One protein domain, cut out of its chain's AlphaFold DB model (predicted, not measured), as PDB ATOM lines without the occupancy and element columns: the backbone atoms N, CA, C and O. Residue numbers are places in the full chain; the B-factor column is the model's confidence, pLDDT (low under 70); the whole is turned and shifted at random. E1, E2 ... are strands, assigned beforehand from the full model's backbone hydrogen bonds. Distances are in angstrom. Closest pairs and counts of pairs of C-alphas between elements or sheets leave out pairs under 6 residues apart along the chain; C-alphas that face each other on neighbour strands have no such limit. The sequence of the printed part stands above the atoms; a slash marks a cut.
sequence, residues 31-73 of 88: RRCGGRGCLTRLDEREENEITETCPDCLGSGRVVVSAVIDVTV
ATOM      1  N   ARG A  31     185.843 329.364 293.448       96.69
ATOM      2  CA  ARG A  31     186.970 329.825 292.622       96.69
ATOM      3  C   ARG A  31     187.648 328.695 291.857       96.69
ATOM      4  O   ARG A  31     188.117 328.934 290.754       96.69
ATOM      5  N   ARG A  32     187.646 327.474 292.401       95.88
ATOM      6  CA  ARG A  32     188.268 326.305 291.767       95.88
ATOM      7  C   ARG A  32     187.573 325.901 290.468       95.88
ATOM      8  O   ARG A  32     188.241 325.685 289.468       95.88
ATOM      9  N   CYS A  33     186.241 325.844 290.458       96.62
ATOM     10  CA  CYS A  33     185.464 325.486 289.263       96.62
ATOM     11  C   CYS A  33     184.851 326.690 288.529       96.62
ATOM     12  O   CYS A  33     184.002 326.503 287.658       96.62
ATOM     13  N   GLY A  34     185.169 327.924 288.931       95.94
ATOM     14  CA  GLY A  34     184.565 329.139 288.367       95.94
ATOM     15  C   GLY A  34     183.036 329.202 288.490       95.94
ATOM     16  O   GLY A  34     182.379 329.872 287.704       95.94
ATOM     17  N   GLY A  35     182.452 328.476 289.446       97.25
ATOM     18  CA  GLY A  35     181.003 328.407 289.632       97.25
ATOM     19  C   GLY A  35     180.248 327.331 288.847       97.25
ATOM     20  O   GLY A  35     179.031 327.268 289.001       97.25
ATOM     21  N   ARG A  36     180.936 326.479 288.073       97.19
ATOM     22  CA  ARG A  36     180.316 325.389 287.290       97.19
ATOM     23  C   ARG A  36     179.824 324.196 288.113       97.19
ATOM     24  O   ARG A  36     178.942 323.485 287.666       97.19
ATOM     25  N   GLY A  37     180.418 323.945 289.279       97.38
ATOM     26  CA  GLY A  37     180.146 322.743 290.075       97.38
ATOM     27  C   GLY A  37     180.987 321.527 289.677       97.38
ATOM     28  O   GLY A  37     181.128 320.606 290.472       97.38
ATOM     29  N   CYS A  38     181.642 321.558 288.518       96.75
ATOM     30  CA  CYS A  38     182.491 320.481 288.019       96.75
ATOM     31  C   CYS A  38     183.847 320.984 287.498       96.75
ATOM     32  O   CYS A  38     184.036 322.177 287.226       96.75
ATOM     33  N   LEU A  39     184.798 320.060 287.387       95.75
ATOM     34  CA  LEU A  39     186.102 320.249 286.762       95.75
ATOM     35  C   LEU A  39     186.205 319.285 285.583       95.75
ATOM     36  O   LEU A  39     185.943 318.097 285.741       95.75
ATOM     37  N   THR A  40     186.583 319.802 284.419       92.94
ATOM     38  CA  THR A  40     186.925 318.998 283.248       92.94
ATOM     39  C   THR A  40     188.427 318.753 283.225       92.94
ATOM     40  O   THR A  40     189.220 319.668 283.473       92.94
ATOM     41  N   ARG A  41     188.811 317.506 282.979       87.56
ATOM     42  CA  ARG A  41     190.194 317.066 282.795       87.56
ATOM     43  C   ARG A  41     190.234 316.045 281.674       87.56
ATOM     44  O   ARG A  41     189.223 315.420 281.388       87.56
ATOM     45  N   LEU A  42     191.393 315.883 281.060       89.19
ATOM     46  CA  LEU A  42     191.613 314.763 280.162       89.19
ATOM     47  C   LEU A  42     191.872 313.491 280.976       89.19
ATOM     48  O   LEU A  42     192.385 313.562 282.099       89.19
ATOM     49  N   ASP A  43     191.470 312.349 280.431       83.94
ATOM     50  CA  ASP A  43     191.803 311.033 280.959       83.94
ATOM     51  C   ASP A  43     193.314 310.758 280.876       83.94
ATOM     52  O   ASP A  43     194.082 311.509 280.280       83.94
ATOM     53  N   GLU A  44     193.768 309.664 281.491       84.31
ATOM     54  CA  GLU A  44     195.198 309.314 281.569       84.31
ATOM     55  C   GLU A  44     195.855 309.120 280.191       84.31
ATOM     56  O   GLU A  44     197.080 309.158 280.080       84.31
ATOM     57  N   ARG A  45     195.045 308.893 279.151       87.31
ATOM     58  CA  ARG A  45     195.474 308.726 277.757       87.31
ATOM     59  C   ARG A  45     195.349 310.003 276.922       87.31
ATOM     60  O   ARG A  45     195.684 309.968 275.744       87.31
ATOM     61  N   GLU A  46     194.881 311.096 277.522       82.81
ATOM     62  CA  GLU A  46     194.595 312.379 276.870       82.81
ATOM     63  C   GLU A  46     193.632 312.291 275.671       82.81
ATOM     64  O   GLU A  46     193.629 313.148 274.788       82.81
ATOM     65  N   GLU A  47     192.796 311.257 275.643       83.50
ATOM     66  CA  GLU A  47     191.902 310.925 274.534       83.50
ATOM     67  C   GLU A  47     190.456 311.363 274.816       83.50
ATOM     68  O   GLU A  47     189.713 311.686 273.891       83.50
ATOM     69  N   ASN A  48     190.058 311.432 276.091       86.62
ATOM     70  CA  ASN A  48     188.691 311.731 276.513       86.62
ATOM     71  C   ASN A  48     188.637 312.820 277.585       86.62
ATOM     72  O   ASN A  48     189.424 312.834 278.529       86.62
ATOM     73  N   GLU A  49     187.634 313.694 277.502       90.62
ATOM     74  CA  GLU A  49     187.324 314.642 278.573       90.62
ATOM     75  C   GLU A  49     186.475 313.974 279.662       90.62
ATOM     76  O   GLU A  49     185.317 313.605 279.455       90.62
ATOM     77  N   ILE A  50     187.034 313.868 280.864       91.12
ATOM     78  CA  ILE A  50     186.341 313.428 282.070       91.12
ATOM     79  C   ILE A  50     185.847 314.658 282.830       91.12
ATOM     80  O   ILE A  50     186.593 315.599 283.116       91.12
ATOM     81  N   THR A  51     184.566 314.635 283.195       94.56
ATOM     82  CA  THR A  51     183.961 315.648 284.063       94.56
ATOM     83  C   THR A  51     183.806 315.092 285.468       94.56
ATOM     84  O   THR A  51     183.061 314.141 285.690       94.56
ATOM     85  N   GLU A  52     184.459 315.726 286.434       94.56
ATOM     86  CA  GLU A  52     184.380 315.350 287.843       94.56
ATOM     87  C   GLU A  52     183.672 316.426 288.663       94.56
ATOM     88  O   GLU A  52     183.750 317.626 288.379       94.56
ATOM     89  N   THR A  53     182.993 316.007 289.729       96.94
ATOM     90  CA  THR A  53     182.381 316.946 290.675       96.94
ATOM     91  C   THR A  53     183.468 317.756 291.376       96.94
ATOM     92  O   THR A  53     184.452 317.208 291.869       96.94
ATOM     93  N   CYS A  54     183.300 319.077 291.446       97.19
ATOM     94  CA  CYS A  54     184.273 319.937 292.108       97.19
ATOM     95  C   CYS A  54     184.290 319.635 293.618       97.19
ATOM     96  O   CYS A  54     183.259 319.821 294.273       97.19
ATOM     97  N   PRO A  55     185.435 319.238 294.198       96.38
ATOM     98  CA  PRO A  55     185.505 318.813 295.598       96.38
ATOM     99  C   PRO A  55     185.341 319.975 296.591       96.38
ATOM    100  O   PRO A  55     184.906 319.764 297.714       96.38
ATOM    101  N   ASP A  56     185.636 321.212 296.180       96.25
ATOM    102  CA  ASP A  56     185.558 322.384 297.064       96.25
ATOM    103  C   ASP A  56     184.113 322.835 297.313       96.25
ATOM    104  O   ASP A  56     183.801 323.398 298.358       96.25
ATOM    105  N   CYS A  57     183.238 322.655 296.319       97.50
ATOM    106  CA  CYS A  57     181.838 323.079 296.385       97.50
ATOM    107  C   CYS A  57     180.846 321.920 296.300       97.50
ATOM    108  O   CYS A  57     179.638 322.168 296.281       97.50
ATOM    109  N   LEU A  58     181.352 320.686 296.221       96.56
ATOM    110  CA  LEU A  58     180.581 319.445 296.170       96.56
ATOM    111  C   LEU A  58     179.483 319.477 295.093       96.56
ATOM    112  O   LEU A  58     178.353 319.070 295.331       96.56
ATOM    113  N   GLY A  59     179.789 320.037 293.919       97.19
ATOM    114  CA  GLY A  59     178.836 320.127 292.804       97.19
ATOM    115  C   GLY A  59     177.983 321.394 292.759       97.19
ATOM    116  O   GLY A  59     177.470 321.740 291.701       97.19
ATOM    117  N   SER A  60     177.872 322.155 293.850       97.75
ATOM    118  CA  SER A  60     176.974 323.324 293.892       97.75
ATOM    119  C   SER A  60     177.453 324.525 293.063       97.75
ATOM    120  O   SER A  60     176.683 325.436 292.760       97.75
ATOM    121  N   GLY A  61     178.754 324.604 292.772       97.62
ATOM    122  CA  GLY A  61     179.374 325.793 292.181       97.62
ATOM    123  C   GLY A  61     179.389 327.014 293.115       97.62
ATOM    124  O   GLY A  61     179.768 328.115 292.696       97.62
ATOM    125  N   ARG A  62     178.989 326.868 294.380       98.25
ATOM    126  CA  ARG A  62     178.927 327.947 295.373       98.25
ATOM    127  C   ARG A  62     179.617 327.515 296.661       98.25
ATOM    128  O   ARG A  62     179.678 326.340 296.987       98.25
ATOM    129  N   VAL A  63     180.176 328.474 297.384       97.81
ATOM    130  CA  VAL A  63     180.821 328.248 298.684       97.81
ATOM    131  C   VAL A  63     180.451 329.374 299.638       97.81
ATOM    132  O   VAL A  63     180.205 330.502 299.206       97.81
ATOM    133  N   VAL A  64     180.429 329.083 300.935       97.69
ATOM    134  CA  VAL A  64     180.319 330.112 301.971       97.69
ATOM    135  C   VAL A  64     181.727 330.522 302.375       97.69
ATOM    136  O   VAL A  64     182.527 329.688 302.790       97.69
ATOM    137  N   VAL A  65     182.042 331.807 302.241       96.50
ATOM    138  CA  VAL A  65     183.355 332.358 302.592       96.50
ATOM    139  C   VAL A  65     183.221 333.369 303.717       96.50
ATOM    140  O   VAL A  65     182.355 334.240 303.680       96.50
ATOM    141  N   SER A  66     184.116 333.282 304.692       96.31
ATOM    142  CA  SER A  66     184.359 334.308 305.706       96.31
ATOM    143  C   SER A  66     185.860 334.583 305.763       96.31
ATOM    144  O   SER A  66     186.655 333.784 305.264       96.31
ATOM    145  N   ALA A  67     186.264 335.740 306.287       94.94
ATOM    146  CA  ALA A  67     187.683 336.073 306.378       94.94
ATOM    147  C   ALA A  67     187.986 336.942 307.594       94.94
ATOM    148  O   ALA A  67     187.198 337.819 307.953       94.94
ATOM    149  N   VAL A  68     189.172 336.740 308.159       95.75
ATOM    150  CA  VAL A  68     189.800 337.637 309.131       95.75
ATOM    151  C   VAL A  68     191.012 338.257 308.448       95.75
ATOM    152  O   VAL A  68     191.816 337.546 307.854       95.75
ATOM    153  N   ILE A  69     191.100 339.582 308.464       94.50
ATOM    154  CA  ILE A  69     192.164 340.345 307.810       94.50
ATOM    155  C   ILE A  69     192.915 341.116 308.885       94.50
ATOM    156  O   ILE A  69     192.341 342.007 309.512       94.50
ATOM    157  N   ASP A  70     194.194 340.803 309.059       94.00
ATOM    158  CA  ASP A  70     195.093 341.574 309.910       94.00
ATOM    159  C   ASP A  70     195.632 342.769 309.113       94.00
ATOM    160  O   ASP A  70     196.407 342.624 308.168       94.00
ATOM    161  N   VAL A  71     195.184 343.972 309.469       91.00
ATOM    162  CA  VAL A  71     195.615 345.218 308.829       91.00
ATOM    163  C   VAL A  71     196.654 345.884 309.714       91.00
ATOM    164  O   VAL A  71     196.325 346.388 310.786       91.00
ATOM    165  N   THR A  72     197.899 345.922 309.246       88.88
ATOM    166  CA  THR A  72     198.979 346.678 309.889       88.88
ATOM    167  C   THR A  72     199.251 347.947 309.089       88.88
ATOM    168  O   THR A  72     199.620 347.887 307.919       88.88
ATOM    169  N   VAL A  73     199.046 349.101 309.720       86.19
ATOM    170  CA  VAL A  73     199.304 350.422 309.145       86.19
ATOM    171  C   VAL A  73     200.613 350.949 309.713       86.19
ATOM    172  O   VAL A  73     200.740 351.172 310.921       86.19
TER     173      VAL A  73
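Overview. This is residues 31 to 73 of the 88 residues of an uncharacterized protein of Phocaeicola vulgatus (UniProt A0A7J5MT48). After a loop, residues 31 to 37, the printed part forms a small two-stranded hairpin, E1 and E2; beyond a second loop, one long strand, E3, reaches away as an arm, with residues 64 to 73 sticking out. The 43 printed residues have no named helix and three strands, E1, E2, E3 along the chain, all strand in class; the sheet, E1 - E2, is antiparallel. The whole is extended, with a radius of gyration of the C-alphas of 15.6 A and spans of 53 by 22 by 12 A.

Arrangement. E1, residues 38 to 42, and E2, residues 49 to 53, are a hairpin, antiparallel at 151 degrees. N 39 and O 52 are within hydrogen-bond range at 2.8 A, N 50 and O 41 at 2.7 A. E3, residues 62 to 73, pairs with no named strand and is apart from both.

Along the chain. E1 begins at C-alpha 38 (182.491, 320.481, 288.019); E1 and E2 each measure 13.3 A. E3 measures 33.3 A, ending at C-alpha 73 (199.304, 350.422, 309.145).

Size, cuts and confidence. The C-alphas farthest apart, of Glu 47 and Val 73, are 53.0 A apart. The printed part has no cut; both links are short. No printed residue is under pLDDT 70.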